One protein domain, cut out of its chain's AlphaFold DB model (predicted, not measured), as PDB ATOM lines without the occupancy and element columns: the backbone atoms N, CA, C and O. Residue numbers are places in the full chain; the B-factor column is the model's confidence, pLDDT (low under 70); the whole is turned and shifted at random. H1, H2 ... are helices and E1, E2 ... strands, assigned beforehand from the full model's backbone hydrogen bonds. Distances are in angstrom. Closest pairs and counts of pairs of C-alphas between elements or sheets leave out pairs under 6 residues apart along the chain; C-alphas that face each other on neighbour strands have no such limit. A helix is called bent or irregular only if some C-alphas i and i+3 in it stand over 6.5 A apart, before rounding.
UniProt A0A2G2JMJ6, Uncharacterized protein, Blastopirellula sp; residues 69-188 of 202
ATOM      1  N   LEU A  69      26.101 -29.893  21.675       91.81
ATOM      2  CA  LEU A  69      24.797 -29.318  21.366       91.81
ATOM      3  C   LEU A  69      24.933 -27.807  21.189       91.81
ATOM      4  O   LEU A  69      25.358 -27.097  22.103       91.81
ATOM      5  N   LEU A  70      24.571 -27.327  20.005       93.44
ATOM      6  CA  LEU A  70      24.568 -25.908  19.666       93.44
ATOM      7  C   LEU A  70      23.266 -25.243  20.146       93.44
ATOM      8  O   LEU A  70      22.226 -25.908  20.218       93.44
ATOM      9  N   PRO A  71      23.297 -23.939  20.472       93.06
ATOM     10  CA  PRO A  71      22.106 -23.217  20.892       93.06
ATOM     11  C   PRO A  71      21.104 -23.103  19.735       93.06
ATOM     12  O   PRO A  71      21.468 -23.088  18.559       93.06
ATOM     13  N   ASN A  72      19.816 -23.021  20.072       88.75
ATOM     14  CA  ASN A  72      18.739 -22.866  19.089       88.75
ATOM     15  C   ASN A  72      18.513 -21.414  18.644       88.75
ATOM     16  O   ASN A  72      17.798 -21.186  17.668       88.75
ATOM     17  N   GLN A  73      19.133 -20.466  19.341       90.25
ATOM     18  CA  GLN A  73      19.099 -19.037  19.071       90.25
ATOM     19  C   GLN A  73      20.527 -18.521  18.842       90.25
ATOM     20  O   GLN A  73      21.476 -19.118  19.361       90.25
ATOM     21  N   PRO A  74      20.695 -17.419  18.087       92.00
ATOM     22  CA  PRO A  74      21.973 -16.729  17.991       92.00
ATOM     23  C   PRO A  74      22.510 -16.362  19.376       92.00
ATOM     24  O   PRO A  74      21.758 -15.960  20.262       92.00
ATOM     25  N   VAL A  75      23.820 -16.490  19.553       94.88
ATOM     26  CA  VAL A  75      24.501 -16.180  20.809       94.88
ATOM     27  C   VAL A  75      25.662 -15.230  20.552       94.88
ATOM     28  O   VAL A  75      26.335 -15.327  19.529       94.88
ATOM     29  N   VAL A  76      25.907 -14.326  21.497       96.06
ATOM     30  CA  VAL A  76      27.083 -13.444  21.494       96.06
ATOM     31  C   VAL A  76      28.196 -14.032  22.357       96.06
ATOM     32  O   VAL A  76      27.955 -14.923  23.181       96.06
ATOM     33  N   ILE A  77      29.422 -13.535  22.194       98.06
ATOM     34  CA  ILE A  77      30.559 -13.929  23.033       98.06
ATOM     35  C   ILE A  77      30.199 -13.754  24.517       98.06
ATOM     36  O   ILE A  77      29.551 -12.790  24.916       98.06
ATOM     37  N   GLY A  78      30.577 -14.728  25.341       97.56
ATOM     38  CA  GLY A  78      30.266 -14.780  26.767       97.56
ATOM     39  C   GLY A  78      28.948 -15.482  27.108       97.56
ATOM     40  O   GLY A  78      28.800 -15.917  28.255       97.56
ATOM     41  N   THR A  79      28.043 -15.657  26.139       98.06
ATOM     42  CA  THR A  79      26.758 -16.340  26.344       98.06
ATOM     43  C   THR A  79      26.968 -17.778  26.797       98.06
ATOM     44  O   THR A  79      27.860 -18.483  26.311       98.06
ATOM     45  N   LYS A  80      26.111 -18.219  27.720       97.31
ATOM     46  CA  LYS A  80      26.073 -19.585  28.235       97.31
ATOM     47  C   LYS A  80      24.757 -20.250  27.859       97.31
ATOM     48  O   LYS A  80      23.704 -19.631  27.958       97.31
ATOM     49  N   TRP A  81      24.816 -21.523  27.502       97.00
ATOM     50  CA  TRP A  81      23.642 -22.381  27.341       97.00
ATOM     51  C   TRP A  81      23.938 -23.742  27.953       97.00
ATOM     52  O   TRP A  81      25.058 -24.004  28.394       97.00
ATOM     53  N   TYR A  82      22.937 -24.607  28.049       95.56
ATOM     54  CA  TYR A  82      23.143 -25.915  28.648       95.56
ATOM     55  C   TYR A  82      22.285 -26.997  28.024       95.56
ATOM     56  O   TYR A  82      21.232 -26.740  27.445       95.56
ATOM     57  N   SER A  83      22.743 -28.226  28.209       92.81
ATOM     58  CA  SER A  83      21.956 -29.433  28.012       92.81
ATOM     59  C   SER A  83      21.928 -30.221  29.316       92.81
ATOM     60  O   SER A  83      22.759 -30.017  30.204       92.81
ATOM     61  N   THR A  84      20.949 -31.106  29.461       92.69
ATOM     62  CA  THR A  84      20.856 -31.992  30.623       92.69
ATOM     63  C   THR A  84      20.825 -33.437  30.174       92.69
ATOM     64  O   THR A  84      20.074 -33.789  29.263       92.69
ATOM     65  N   ASN A  85      21.571 -34.286  30.866       88.62
ATOM     66  CA  ASN A  85      21.572 -35.726  30.684       88.62
ATOM     67  C   ASN A  85      21.335 -36.425  32.027       88.62
ATOM     68  O   ASN A  85      21.817 -36.007  33.074       88.62
ATOM     69  N   ASN A  86      20.564 -37.510  31.980       91.50
ATOM     70  CA  ASN A  86      20.341 -38.380  33.127       91.50
ATOM     71  C   ASN A  86      21.197 -39.635  32.977       91.50
ATOM     72  O   ASN A  86      21.056 -40.364  31.985       91.50
ATOM     73  N   ILE A  87      22.043 -39.883  33.970       90.75
ATOM     74  CA  ILE A  87      22.893 -41.065  34.075       90.75
ATOM     75  C   ILE A  87      22.305 -41.989  35.139       90.75
ATOM     76  O   ILE A  87      21.877 -41.534  36.197       90.75
ATOM     77  N   SER A  88      22.235 -43.282  34.838       92.69
ATOM     78  CA  SER A  88      21.879 -44.302  35.822       92.69
ATOM     79  C   SER A  88      23.171 -44.872  36.384       92.69
ATOM     80  O   SER A  88      23.833 -45.645  35.700       92.69
ATOM     81  N   ALA A  89      23.519 -44.466  37.598       92.50
ATOM     82  CA  ALA A  89      24.703 -44.921  38.312       92.50
ATOM     83  C   ALA A  89      24.338 -46.006  39.331       92.50
ATOM     84  O   ALA A  89      23.187 -46.117  39.761       92.50
ATOM     85  N   THR A  90      25.317 -46.803  39.714       91.31
ATOM     86  CA  THR A  90      25.195 -47.905  40.667       91.31
ATOM     87  C   THR A  90      25.765 -47.457  42.001       91.31
ATOM     88  O   THR A  90      26.851 -46.886  42.062       91.31
ATOM     89  N   LYS A  91      25.013 -47.672  43.075       89.94
ATOM     90  CA  LYS A  91      25.502 -47.464  44.436       89.94
ATOM     91  C   LYS A  91      26.280 -48.683  44.922       89.94
ATOM     92  O   LYS A  91      26.160 -49.766  44.351       89.94
ATOM     93  N   ALA A  92      27.005 -48.519  46.025       86.50
ATOM     94  CA  ALA A  92      27.723 -49.619  46.670       86.50
ATOM     95  C   ALA A  92      26.803 -50.782  47.106       86.50
ATOM     96  O   ALA A  92      27.216 -51.936  47.070       86.50
ATOM     97  N   ASP A  93      25.545 -50.495  47.460       88.44
ATOM     98  CA  ASP A  93      24.524 -51.498  47.814       88.44
ATOM     99  C   ASP A  93      23.900 -52.213  46.593       88.44
ATOM    100  O   ASP A  93      22.959 -52.992  46.736       88.44
ATOM    101  N   GLY A  94      24.383 -51.924  45.378       88.25
ATOM    102  CA  GLY A  94      23.861 -52.457  44.119       88.25
ATOM    103  C   GLY A  94      22.605 -51.749  43.595       88.25
ATOM    104  O   GLY A  94      22.218 -51.961  42.441       88.25
ATOM    105  N   SER A  95      21.973 -50.868  44.377       92.81
ATOM    106  CA  SER A  95      20.813 -50.099  43.922       92.81
ATOM    107  C   SER A  95      21.200 -49.068  42.858       92.81
ATOM    108  O   SER A  95      22.313 -48.535  42.826       92.81
ATOM    109  N   ARG A  96      20.266 -48.749  41.953       94.38
ATOM    110  CA  ARG A  96      20.478 -47.719  40.928       94.38
ATOM    111  C   ARG A  96      20.081 -46.342  41.450       94.38
ATOM    112  O   ARG A  96      19.032 -46.166  42.065       94.38
ATOM    113  N   LYS A  97      20.898 -45.339  41.141       93.69
ATOM    114  CA  LYS A  97      20.616 -43.923  41.373       93.69
ATOM    115  C   LYS A  97      20.614 -43.177  40.048       93.69
ATOM    116  O   LYS A  97      21.585 -43.213  39.297       93.69
ATOM    117  N   ARG A  98      19.535 -42.445  39.784       96.19
ATOM    118  CA  ARG A  98      19.479 -41.507  38.663       96.19
ATOM    119  C   ARG A  98      20.167 -40.207  39.067       96.19
ATOM    120  O   ARG A  98      19.761 -39.571  40.034       96.19
ATOM    121  N   VAL A  99      21.207 -39.833  38.335       95.88
ATOM    122  CA  VAL A  99      21.972 -38.603  38.538       95.88
ATOM    123  C   VAL A  99      21.763 -37.703  37.334       95.88
ATOM    124  O   VAL A  99      22.001 -38.101  36.192       95.88
ATOM    125  N   GLN A 100      21.316 -36.480  37.588       96.31
ATOM    126  CA  GLN A 100      21.222 -35.450  36.571       96.31
ATOM    127  C   GLN A 100      22.544 -34.690  36.482       96.31
ATOM    128  O   GLN A 100      23.044 -34.156  37.476       96.31
ATOM    129  N   ILE A 101      23.077 -34.614  35.267       95.25
ATOM    130  CA  ILE A 101      24.218 -33.780  34.908       95.25
ATOM    131  C   ILE A 101      23.719 -32.689  33.958       95.25
ATOM    132  O   ILE A 101      22.855 -32.912  33.104       95.25
ATOM    133  N   LYS A 102      24.253 -31.484  34.131       96.00
ATOM    134  CA  LYS A 102      24.084 -30.344  33.238       96.00
ATOM    135  C   LYS A 102      25.405 -30.105  32.515       96.00
ATOM    136  O   LYS A 102      26.408 -29.837  33.164       96.00
ATOM    137  N   GLN A 103      25.421 -30.175  31.190       95.19
ATOM    138  CA  GLN A 103      26.574 -29.728  30.407       95.19
ATOM    139  C   GLN A 103      26.420 -28.229  30.167       95.19
ATOM    140  O   GLN A 103      25.502 -27.809  29.467       95.19
ATOM    141  N   LEU A 104      27.274 -27.419  30.789       97.25
ATOM    142  CA  LEU A 104      27.308 -25.976  30.599       97.25
ATOM    143  C   LEU A 104      28.236 -25.644  29.432       97.25
ATOM    144  O   LEU A 104      29.427 -25.935  29.487       97.25
ATOM    145  N   TYR A 105      27.693 -25.001  28.409       97.50
ATOM    146  CA  TYR A 105      28.448 -24.495  27.273       97.50
ATOM    147  C   TYR A 105      28.661 -22.990  27.415       97.50
ATOM    148  O   TYR A 105      27.796 -22.286  27.948       97.50
ATOM    149  N   ARG A 106      29.781 -22.480  26.904       98.12
ATOM    150  CA  ARG A 106      30.035 -21.040  26.794       98.12
ATOM    151  C   ARG A 106      30.712 -20.716  25.472       98.12
ATOM    152  O   ARG A 106      31.717 -21.337  25.138       98.12
ATOM    153  N   LEU A 107      30.207 -19.705  24.765       98.38
ATOM    154  CA  LEU A 107      30.929 -19.118  23.639       98.38
ATOM    155  C   LEU A 107      32.038 -18.229  24.204       98.38
ATOM    156  O   LEU A 107      31.754 -17.192  24.800       98.38
ATOM    157  N   LEU A 108      33.286 -18.670  24.085       98.25
ATOM    158  CA  LEU A 108      34.437 -17.971  24.650       98.25
ATOM    159  C   LEU A 108      34.952 -16.878  23.715       98.25
ATOM    160  O   LEU A 108      35.301 -15.804  24.186       98.25
ATOM    161  N   ASP A 109      34.996 -17.164  22.416       98.38
ATOM    162  CA  ASP A 109      35.589 -16.288  21.406       98.38
ATOM    163  C   ASP A 109      35.084 -16.643  19.999       98.38
ATOM    164  O   ASP A 109      34.664 -17.780  19.761       98.38
ATOM    165  N   VAL A 110      35.155 -15.686  19.071       97.88
ATOM    166  CA  VAL A 110      34.973 -15.897  17.630       97.88
ATOM    167  C   VAL A 110      36.044 -15.109  16.879       97.88
ATOM    168  O   VAL A 110      35.962 -13.888  16.776       97.88
ATOM    169  N   ALA A 111      37.004 -15.814  16.282       97.44
ATOM    170  CA  ALA A 111      38.089 -15.212  15.512       97.44
ATOM    171  C   ALA A 111      38.171 -15.847  14.120       97.44
ATOM    172  O   ALA A 111      38.155 -17.069  13.990       97.44
ATOM    173  N   HIS A 112      38.257 -15.023  13.071       96.25
ATOM    174  CA  HIS A 112      38.352 -15.480  11.672       96.25
ATOM    175  C   HIS A 112      37.256 -16.492  11.270       96.25
ATOM    176  O   HIS A 112      37.508 -17.442  10.533       96.25
ATOM    177  N   GLY A 113      36.035 -16.324  11.793       95.56
ATOM    178  CA  GLY A 113      34.916 -17.243  11.541       95.56
ATOM    179  C   GLY A 113      34.978 -18.571  12.309       95.56
ATOM    180  O   GLY A 113      34.144 -19.446  12.070       95.56
ATOM    181  N   ILE A 114      35.923 -18.727  13.242       97.69
ATOM    182  CA  ILE A 114      36.061 -19.907  14.101       97.69
ATOM    183  C   ILE A 114      35.618 -19.553  15.520       97.69
ATOM    184  O   ILE A 114      36.238 -18.732  16.196       97.69
ATOM    185  N   ALA A 115      34.558 -20.206  15.987       97.88
ATOM    186  CA  ALA A 115      34.075 -20.094  17.353       97.88
ATOM    187  C   ALA A 115      34.855 -21.029  18.287       97.88
ATOM    188  O   ALA A 115      35.039 -22.212  17.993       97.88
ATOM    189  N   THR A 116      35.268 -20.504  19.439       98.44
ATOM    190  CA  THR A 116      35.815 -21.285  20.553       98.44
ATOM    191  C   THR A 116      34.725 -21.484  21.596       98.44
ATOM    192  O   THR A 116      34.232 -20.515  22.171       98.44
ATOM    193  N   ILE A 117      34.352 -22.735  21.854       98.19
ATOM    194  CA  ILE A 117      33.291 -23.096  22.799       98.19
ATOM    195  C   ILE A 117      33.891 -23.952  23.908       98.19
ATOM    196  O   ILE A 117      34.583 -24.927  23.620       98.19
ATOM    197  N   THR A 118      33.612 -23.624  25.167       98.31
ATOM    198  CA  THR A 118      33.968 -24.488  26.301       98.31
ATOM    199  C   THR A 118      32.761 -25.282  26.778       98.31
ATOM    200  O   THR A 118      31.628 -24.805  26.704       98.31
ATOM    201  N   VAL A 119      33.007 -26.496  27.269       96.69
ATOM    202  CA  VAL A 119      32.007 -27.397  27.854       96.69
ATOM    203  C   VAL A 119      32.455 -27.776  29.257       96.69
ATOM    204  O   VAL A 119      33.577 -28.239  29.456       96.69
ATOM    205  N   THR A 120      31.590 -27.579  30.245       97.19
ATOM    206  CA  THR A 120      31.849 -27.927  31.646       97.19
ATOM    207  C   THR A 120      30.659 -28.698  32.215       97.19
ATOM    208  O   THR A 120      29.567 -28.133  32.321       97.19
ATOM    209  N   PRO A 121      30.822 -29.979  32.571       95.50
ATOM    210  CA  PRO A 121      29.768 -30.736  33.231       95.50
ATOM    211  C   PRO A 121      29.563 -30.252  34.673       95.50
ATOM    212  O   PRO A 121      30.503 -29.865  35.363       95.50
ATOM    213  N   GLN A 122      28.312 -30.259  35.122       96.62
ATOM    214  CA  GLN A 122      27.894 -29.898  36.473       96.62
ATOM    215  C   GLN A 122      26.939 -30.970  36.997       96.62
ATOM    216  O   GLN A 122      25.883 -31.209  36.405       96.62
ATOM    217  N   VAL A 123      27.295 -31.616  38.104       96.12
ATOM    218  CA  VAL A 123      26.403 -32.561  38.783       96.12
ATOM    219  C   VAL A 123      25.336 -31.768  39.532       96.12
ATOM    220  O   VAL A 123      25.660 -30.943  40.378       96.12
ATOM    221  N   ILE A 124      24.066 -32.005  39.206       97.00
ATOM    222  CA  ILE A 124      22.934 -31.300  39.825       97.00
ATOM    223  C   ILE A 124      22.356 -32.115  40.982       97.00
ATOM    224  O   ILE A 124      22.004 -31.573  42.025       97.00
ATOM    225  N   THR A 125      22.262 -33.435  40.813       95.56
ATOM    226  CA  THR A 125      21.799 -34.332  41.876       95.56
ATOM    227  C   THR A 125      22.903 -34.516  42.922       95.56
ATOM    228  O   THR A 125      24.001 -34.900  42.535       95.56
ATOM    229  N   PRO A 126      22.652 -34.344  44.231       94.19
ATOM    230  CA  PRO A 126      23.668 -34.585  45.257       94.19
ATOM    231  C   PRO A 126      24.237 -36.009  45.185       94.19
ATOM    232  O   PRO A 126      23.475 -36.981  45.135       94.19
ATOM    233  N   VAL A 127      25.565 -36.158  45.198       93.25
ATOM    234  CA  VAL A 127      26.267 -37.451  45.125       93.25
ATOM    235  C   VAL A 127      27.316 -37.525  46.230       93.25
ATOM    236  O   VAL A 127      28.323 -36.829  46.172       93.25
ATOM    237  N   ASN A 128      27.089 -38.419  47.195       90.19
ATOM    238  CA  ASN A 128      28.014 -38.675  48.306       90.19
ATOM    239  C   ASN A 128      28.697 -40.048  48.193       90.19
ATOM    240  O   ASN A 128      29.783 -40.241  48.725       90.19
ATOM    241  N   ASP A 129      28.069 -40.991  47.484       91.50
ATOM    242  CA  ASP A 129      28.579 -42.350  47.301       91.50
ATOM    243  C   ASP A 129      29.758 -42.355  46.298       91.50
ATOM    244  O   ASP A 129      29.578 -41.931  45.148       91.50
ATOM    245  N   PRO A 130      30.964 -42.804  46.699       91.38
ATOM    246  CA  PRO A 130      32.106 -42.968  45.803       91.38
ATOM    247  C   PRO A 130      31.837 -43.874  44.594       91.38
ATOM    248  O   PRO A 130      32.304 -43.548  43.505       91.38
ATOM    249  N   ALA A 131      31.053 -44.950  44.743       89.75
ATOM    250  CA  ALA A 131      30.719 -45.857  43.642       89.75
ATOM    251  C   ALA A 131      29.903 -45.136  42.561       89.75
ATOM    252  O   ALA A 131      30.190 -45.237  41.369       89.75
ATOM    253  N   VAL A 132      28.965 -44.283  42.989       93.62
ATOM    254  CA  VAL A 132      28.218 -43.420  42.070       93.62
ATOM    255  C   VAL A 132      29.161 -42.458  41.350       93.62
ATOM    256  O   VAL A 132      28.995 -42.256  40.156       93.62
ATOM    257  N   ARG A 133      30.161 -41.872  42.028       92.50
ATOM    258  CA  ARG A 133      31.126 -40.964  41.375       92.50
ATOM    259  C   ARG A 133      31.938 -41.657  40.279       92.50
ATOM    260  O   ARG A 133      32.163 -41.034  39.245       92.50
ATOM    261  N   VAL A 134      32.322 -42.923  40.472       90.44
ATOM    262  CA  VAL A 134      33.052 -43.712  39.462       90.44
ATOM    263  C   VAL A 134      32.230 -43.838  38.178       90.44
ATOM    264  O   VAL A 134      32.728 -43.513  37.102       90.44
ATOM    265  N   ASP A 135      30.948 -44.192  38.289       90.62
ATOM    266  CA  ASP A 135      30.042 -44.319  37.136       90.62
ATOM    267  C   ASP A 135      29.819 -42.988  36.391       90.62
ATOM    268  O   ASP A 135      29.439 -42.972  35.217       90.62
ATOM    269  N   LEU A 136      30.046 -41.853  37.055       92.75
ATOM    270  CA  LEU A 136      29.890 -40.531  36.454       92.75
ATOM    271  C   LEU A 136      31.153 -40.029  35.744       92.75
ATOM    272  O   LEU A 136      31.023 -39.126  34.915       92.75
ATOM    273  N   LEU A 137      32.337 -40.597  36.015       91.12
ATOM    274  CA  LEU A 137      33.621 -40.153  35.446       91.12
ATOM    275  C   LEU A 137      33.596 -39.950  33.922       91.12
ATOM    276  O   LEU A 137      34.036 -38.887  33.474       91.12
ATOM    277  N   PRO A 138      33.020 -40.860  33.102       87.50
ATOM    278  CA  PRO A 138      32.977 -40.676  31.648       87.50
ATOM    279  C   PRO A 138      32.224 -39.412  31.201       87.50
ATOM    280  O   PRO A 138      32.363 -38.963  30.065       87.50
ATOM    281  N   HIS A 139      31.410 -38.832  32.084       90.50
ATOM    282  CA  HIS A 139      30.609 -37.638  31.837       90.50
ATOM    283  C   HIS A 139      31.197 -36.364  32.461       90.50
ATOM    284  O   HIS A 139      30.618 -35.296  32.261       90.50
ATOM    285  N   MET A 140      32.316 -36.461  33.193       93.06
ATOM    286  CA  MET A 140      32.967 -35.330  33.876       93.06
ATOM    287  C   MET A 140      34.044 -34.631  33.045       93.06
ATOM    288  O   MET A 140      34.584 -33.612  33.469       93.06
ATOM    289  N   SER A 141      34.318 -35.115  31.832       92.06
ATOM    290  CA  SER A 141      35.300 -34.470  30.969       92.06
ATOM    291  C   SER A 141      34.882 -33.044  30.589       92.06
ATOM    292  O   SER A 141      33.770 -32.797  30.105       92.06
ATOM    293  N   LYS A 142      35.802 -32.100  30.795       95.88
ATOM    294  CA  LYS A 142      35.716 -30.727  30.288       95.88
ATOM    295  C   LYS A 142      36.188 -30.721  28.845       95.88
ATOM    296  O   LYS A 142      37.096 -31.473  28.505       95.88
ATOM    297  N   ALA A 143      35.610 -29.864  28.009       94.62
ATOM    298  CA  ALA A 143      36.009 -29.796  26.609       94.62
ATOM    299  C   ALA A 143      36.219 -28.371  26.098       94.62
ATOM    300  O   ALA A 143      35.547 -27.437  26.539       94.62
ATOM    301  N   THR A 144      37.111 -28.234  25.119       97.56
ATOM    302  CA  THR A 144      37.271 -27.037  24.286       97.56
ATOM    303  C   THR A 144      37.058 -27.421  22.831       97.56
ATOM    304  O   THR A 144      37.713 -28.331  22.332       97.56
ATOM    305  N   VAL A 145      36.157 -26.723  22.142       96.94
ATOM    306  CA  VAL A 145      35.748 -27.020  20.766       96.94
ATOM    307  C   VAL A 145      36.037 -25.831  19.861       96.94
ATOM    308  O   VAL A 145      35.714 -24.691  20.203       96.94
ATOM    309  N   LYS A 146      36.611 -26.106  18.688       97.25
ATOM    310  CA  LYS A 146      36.776 -25.156  17.585       97.25
ATOM    311  C   LYS A 146      35.742 -25.459  16.509       97.25
ATOM    312  O   LYS A 146      35.751 -26.539  15.919       97.25
ATOM    313  N   PHE A 147      34.850 -24.510  16.256       95.50
ATOM    314  CA  PHE A 147      33.728 -24.664  15.334       95.50
ATOM    315  C   PHE A 147      33.816 -23.651  14.190       95.50
ATOM    316  O   PHE A 147      33.884 -22.450  14.430       95.50
ATOM    317  N   ASP A 148      33.802 -24.134  12.949       95.12
ATOM    318  CA  ASP A 148      33.711 -23.304  11.747       95.12
ATOM    319  C   ASP A 148      32.259 -22.845  11.577       95.12
ATOM    320  O   ASP A 148      31.378 -23.644  11.244       95.12
ATOM    321  N   VAL A 149      32.015 -21.558  11.838       93.12
ATOM    322  CA  VAL A 149      30.668 -20.975  11.842       93.12
ATOM    323  C   VAL A 149      30.063 -20.975  10.441       93.12
ATOM    324  O   VAL A 149      28.875 -21.246  10.288       93.12
ATOM    325  N   ALA A 150      30.878 -20.719   9.414       93.06
ATOM    326  CA  ALA A 150      30.414 -20.632   8.034       93.06
ATOM    327  C   ALA A 150      30.091 -22.014   7.450       93.06
ATOM    328  O   ALA A 150      29.095 -22.176   6.748       93.06
ATOM    329  N   LYS A 151      30.921 -23.024   7.744       91.94
ATOM    330  CA  LYS A 151      30.747 -24.394   7.226       91.94
ATOM    331  C   LYS A 151      29.914 -25.290   8.139       91.94
ATOM    332  O   LYS A 151      29.636 -26.426   7.762       91.94
ATOM    333  N   GLY A 152      29.548 -24.816   9.329       90.50
ATOM    334  CA  GLY A 152      28.699 -25.541  10.270       90.50
ATOM    335  C   GLY A 152      29.320 -26.840  10.787       90.50
ATOM    336  O   GLY A 152      28.611 -27.834  10.944       90.50
ATOM    337  N   LYS A 153      30.642 -26.873  11.008       90.06
ATOM    338  CA  LYS A 153      31.364 -28.104  11.370       90.06
ATOM    339  C   LYS A 153      32.396 -27.888  12.467       90.06
ATOM    340  O   LYS A 153      33.022 -26.835  12.559       90.06
ATOM    341  N   ILE A 154      32.616 -28.925  13.267       91.69
ATOM    342  CA  ILE A 154      33.710 -28.956  14.240       91.69
ATOM    343  C   ILE A 154      35.022 -29.180  13.487       91.69
ATOM    344  O   ILE A 154      35.122 -30.092  12.669       91.69
ATOM    345  N   LEU A 155      36.007 -28.325  13.754       93.50
ATOM    346  CA  LEU A 155      37.369 -28.452  13.240       93.50
ATOM    347  C   LEU A 155      38.239 -29.266  14.192       93.50
ATOM    348  O   LEU A 155      39.014 -30.102  13.742       93.50
ATOM    349  N   SER A 156      38.094 -29.036  15.495       94.00
ATOM    350  CA  SER A 156      38.753 -29.832  16.522       94.00
ATOM    351  C   SER A 156      38.008 -29.766  17.848       94.00
ATOM    352  O   SER A 156      37.244 -28.830  18.111       94.00
ATOM    353  N   GLN A 157      38.236 -30.766  18.690       93.62
ATOM    354  CA  GLN A 157      37.807 -30.759  20.079       93.62
ATOM    355  C   GLN A 157      38.830 -31.465  20.959       93.62
ATOM    356  O   GLN A 157      39.347 -32.518  20.600       93.62
ATOM    357  N   GLN A 158      39.100 -30.880  22.117       94.12
ATOM    358  CA  GLN A 158      39.906 -31.488  23.162       94.12
ATOM    359  C   GLN A 158      39.030 -31.728  24.381       94.12
ATOM    360  O   GLN A 158      38.249 -30.856  24.759       94.12
ATOM    361  N   HIS A 159      39.184 -32.899  24.976       92.56
ATOM    362  CA  HIS A 159      38.517 -33.372  26.172       92.56
ATOM    363  C   HIS A 159      39.571 -33.681  27.225       92.56
ATOM    364  O   HIS A 159      40.494 -34.447  26.960       92.56
ATOM    365  N   ASP A 160      39.417 -33.114  28.414       93.19
ATOM    366  CA  ASP A 160      40.298 -33.335  29.555       93.19
ATOM    367  C   ASP A 160      39.470 -33.869  30.730       93.19
ATOM    368  O   ASP A 160      38.375 -33.371  31.015       93.19
ATOM    369  N   LEU A 161      39.979 -34.898  31.396       92.00
ATOM    370  CA  LEU A 161      39.455 -35.458  32.637       92.00
ATOM    371  C   LEU A 161      40.607 -35.516  33.638       92.00
ATOM    372  O   LEU A 161      41.653 -36.076  33.328       92.00
ATOM    373  N   ASP A 162      40.401 -34.947  34.820       92.88
ATOM    374  CA  ASP A 162      41.332 -35.031  35.945       92.88
ATOM    375  C   ASP A 162      40.504 -35.063  37.227       92.88
ATOM    376  O   ASP A 162      39.957 -34.046  37.653       92.88
ATOM    377  N   GLU A 163      40.326 -36.261  37.773       90.62
ATOM    378  CA  GLU A 163      39.451 -36.516  38.912       90.62
ATOM    379  C   GLU A 163      40.119 -37.463  39.909       90.62
ATOM    380  O   GLU A 163      40.809 -38.418  39.537       90.62
ATOM    381  N   ILE A 164      39.867 -37.223  41.197       90.75
ATOM    382  CA  ILE A 164      40.290 -38.097  42.294       90.75
ATOM    383  C   ILE A 164      39.054 -38.499  43.095       90.75
ATOM    384  O   ILE A 164      38.335 -37.655  43.632       90.75
ATOM    385  N   ILE A 165      38.819 -39.802  43.214       89.00
ATOM    386  CA  ILE A 165      37.721 -40.369  43.995       89.00
ATOM    387  C   ILE A 165      38.303 -41.114  45.185       89.00
ATOM    388  O   ILE A 165      38.998 -42.109  45.024       89.00
ATOM    389  N   ILE A 166      37.972 -40.654  46.386       88.81
ATOM    390  CA  ILE A 166      38.344 -41.303  47.646       88.81
ATOM    391  C   ILE A 166      37.203 -42.228  48.080       88.81
ATOM    392  O   ILE A 166      36.028 -41.869  47.959       88.81
ATOM    393  N   GLY A 167      37.545 -43.401  48.607       85.06
ATOM    394  CA  GLY A 167      36.601 -44.330  49.216       85.06
ATOM    395  C   GLY A 167      35.930 -45.312  48.253       85.06
ATOM    396  O   GLY A 167      34.962 -45.954  48.651       85.06
ATOM    397  N   PHE A 168      36.379 -45.419  46.995       79.81
ATOM    398  CA  PHE A 168      35.679 -46.195  45.955       79.81
ATOM    399  C   PHE A 168      35.670 -47.719  46.194       79.81
ATOM    400  O   PHE A 168      34.738 -48.397  45.775       79.81
ATOM    401  N   GLN A 169      36.676 -48.237  46.902       79.56
ATOM    402  CA  GLN A 169      36.824 -49.622  47.363       79.56
ATOM    403  C   GLN A 169      37.115 -49.657  48.878       79.56
ATOM    404  O   GLN A 169      38.007 -50.356  49.353       79.56
ATOM    405  N   GLY A 170      36.385 -48.849  49.653       80.31
ATOM    406  CA  GLY A 170      36.518 -48.754  51.111       80.31
ATOM    407  C   GLY A 170      37.318 -47.530  51.584       80.31
ATOM    408  O   GLY A 170      37.975 -46.879  50.769       80.31
ATOM    409  N   PRO A 171      37.273 -47.182  52.886       82.25
ATOM    410  CA  PRO A 171      37.659 -45.855  53.392       82.25
ATOM    411  C   PRO A 171      39.100 -45.410  53.099       82.25
ATOM    412  O   PRO A 171      39.346 -44.215  52.973       82.25
ATOM    413  N   ALA A 172      40.038 -46.352  52.962       86.25
ATOM    414  CA  ALA A 172      41.453 -46.076  52.690       86.25
ATOM    415  C   ALA A 172      41.827 -46.120  51.192       86.25
ATOM    416  O   ALA A 172      43.002 -46.032  50.846       86.25
ATOM    417  N   SER A 173      40.853 -46.292  50.293       86.25
ATOM    418  CA  SER A 173      41.099 -46.396  48.849       86.25
ATOM    419  C   SER A 173      40.992 -45.044  48.141       86.25
ATOM    420  O   SER A 173      40.205 -44.178  48.530       86.25
ATOM    421  N   SER A 174      41.728 -44.876  47.045       86.81
ATOM    422  CA  SER A 174      41.543 -43.752  46.129       86.81
ATOM    423  C   SER A 174      41.766 -44.175  44.684       86.81
ATOM    424  O   SER A 174      42.645 -44.986  44.409       86.81
ATOM    425  N   MET A 175      41.012 -43.583  43.767       86.69
ATOM    426  CA  MET A 175      41.190 -43.713  42.327       86.69
ATOM    427  C   MET A 175      41.536 -42.344  41.756       86.69
ATOM    428  O   MET A 175      40.793 -41.390  41.973       86.69
ATOM    429  N   LYS A 176      42.631 -42.255  41.000       89.62
ATOM    430  CA  LYS A 176      42.939 -41.092  40.165       89.62
ATOM    431  C   LYS A 176      42.646 -41.437  38.711       89.62
ATOM    432  O   LYS A 176      43.139 -42.444  38.211       89.62
ATOM    433  N   SER A 177      41.856 -40.603  38.046       85.88
ATOM    434  CA  SER A 177      41.562 -40.719  36.622       85.88
ATOM    435  C   SER A 177      42.077 -39.476  35.910       85.88
ATOM    436  O   SER A 177      41.600 -38.374  36.167       85.88
ATOM    437  N   LEU A 178      43.064 -39.672  35.036       90.31
ATOM    438  CA  LEU A 178      43.617 -38.640  34.170       90.31
ATOM    439  C   LEU A 178      43.453 -39.103  32.724       90.31
ATOM    440  O   LEU A 178      43.928 -40.180  32.368       90.31
ATOM    441  N   ALA A 179      42.786 -38.305  31.897       86.31
ATOM    442  CA  ALA A 179      42.637 -38.595  30.479       86.31
ATOM    443  C   ALA A 179      42.628 -37.313  29.650       86.31
ATOM    444  O   ALA A 179      42.066 -36.292  30.052       86.31
ATOM    445  N   ARG A 180      43.209 -37.401  28.452       90.31
ATOM    446  CA  ARG A 180      43.090 -36.391  27.406       90.31
ATOM    447  C   ARG A 180      42.718 -37.072  26.100       90.31
ATOM    448  O   ARG A 180      43.349 -38.049  25.716       90.31
ATOM    449  N   MET A 181      41.717 -36.538  25.416       87.94
ATOM    450  CA  MET A 181      41.333 -36.967  24.076       87.94
ATOM    451  C   MET A 181      41.261 -35.749  23.167       87.94
ATOM    452  O   MET A 181      40.590 -34.773  23.496       87.94
ATOM    453  N   THR A 182      41.908 -35.831  22.011       88.50
ATOM    454  CA  THR A 182      41.841 -34.803  20.973       88.50
ATOM    455  C   THR A 182      41.250 -35.416  19.715       88.50
ATOM    456  O   THR A 182      41.677 -36.477  19.274       88.50
ATOM    457  N   GLU A 183      40.269 -34.743  19.131       88.00
ATOM    458  CA  GLU A 183      39.735 -35.077  17.817       88.00
ATOM    459  C   GLU A 183      39.949 -33.897  16.871       88.00
ATOM    460  O   GLU A 183      39.715 -32.742  17.234       88.00
ATOM    461  N   GLU A 184      40.349 -34.194  15.636       91.00
ATOM    462  CA  GLU A 184      40.561 -33.204  14.585       91.00
ATOM    463  C   GLU A 184      39.861 -33.627  13.297       91.00
ATOM    464  O   GLU A 184      39.830 -34.802  12.923       91.00
ATOM    465  N   LEU A 185      39.311 -32.647  12.586       88.31
ATOM    466  CA  LEU A 185      38.776 -32.856  11.256       88.31
ATOM    467  C   LEU A 185      39.939 -33.006  10.274       88.31
ATOM    468  O   LEU A 185      40.592 -32.027   9.903       88.31
ATOM    469  N   LEU A 186      40.163 -34.236   9.816       85.00
ATOM    470  CA  LEU A 186      41.174 -34.502   8.804       85.00
ATOM    471  C   LEU A 186      40.865 -33.750   7.506       85.00
ATOM    472  O   LEU A 186      39.738 -33.751   7.005       85.00
ATOM    473  N   LYS A 187      41.899 -33.131   6.937       77.38
ATOM    474  CA  LYS A 187      41.854 -32.610   5.569       77.38
ATOM    475  C   LYS A 187      41.801 -33.807   4.622       77.38
ATOM    476  O   LYS A 187      42.558 -34.761   4.803       77.38
ATOM    477  N   GLU A 188      40.915 -33.774   3.628       64.75
ATOM    478  CA  GLU A 188      40.873 -34.827   2.613       64.75
ATOM    479  C   GLU A 188      42.263 -34.987   1.983       64.75
ATOM    480  O   GLU A 188      42.862 -34.016   1.511       64.75
TER     481      GLU A 188
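What this domain is: This is residues 69 to 188 of the 202 residues of an uncharacterized protein of Blastopirellula sp (UniProt A0A2G2JMJ6). One long antiparallel sheet of six strands, E1 to E6, is curled like part of a barrel round a single short helix, H1, which sits in its hollow toward one end. The strands run along the long axis, and the edge strands E1 and E6 stay apart, leaving the curl open between them. The printed part has 120 residues, in the order E1 E2 E3 H1 E4 E5 E6 along the chain; the sheet's order is E1 E2 E3 E4 E5 E6, and the class is mostly strand. The whole is loose, with a radius of gyration of the C-alphas of 17.1 A, and elongated, with spans of 52 by 29 by 24 A.

Where its parts are: E1 is residues 80 to 90, 30.9 A long, beginning at C-alpha 80 (26.073, -19.585, 28.235). E2, residues 96 to 111, is the longest strand at 44.9 A. E3 is residues 114 to 123, 29.4 A. H1 is residues 130 to 139, 15.0 A, beginning at C-alpha 130 (32.106, -42.968, 45.803). E4 is residues 142 to 148, 20.1 A. E5, residues 153 to 166, measures 39.2 A and bends by 59 degrees at residue 156. E6 is residues 174 to 184, 33.3 A, ending at C-alpha 184 (40.561, -33.204, 14.585).

How they stand to each other: The sheet is twisted: from edge to edge its strands' lines turn by 48 degrees, and the way across it turns by 104 degrees. E1, E2 and E3 form a meander, each strand the antiparallel neighbour of the one before, and E4, E5 and E6 form another. In the hairpin E1 and E2, N 85 and O 101 are 2.9 A apart; in the hairpin E2 and E3, N 104 and O 120 are 2.8 A apart. E3, of the first meander, and E4, of the second, are antiparallel neighbours, with N 117 and O 145 within hydrogen-bond range at 2.9 A. In the hairpin E4 and E5, N 144 and O 158 are 2.9 A apart; in the hairpin E5 and E6, N 161 and O 179 are 2.8 A apart. H1 is on one face of the sheet, making two layers, a helix on a sheet, and the sheet curls round it. Its closest C-alphas with E1 are those of Ala 89 and Val 132, 5.4 A apart, and with E5 those of Pro 130 and Ile 165, 6.4 A apart. H1 and E6 are near each other, with 7 pairs of C-alphas within 10 A. H1 is irregular, with C-alphas 135 and 138 7.2 A apart, and 4 of its 6 O i to N i+4 pairs are within hydrogen-bond range.

The domain as a whole: The C-alphas of Asp 93 and His 112 are the two farthest apart, at 52.9 A. The printed part has no cut. None of the links is long; those from E3 to H1 and from E5 to E6 are short, and the other four are tight. The mean pLDDT of the printed part is 92.2, and residue 188 alone is under 70.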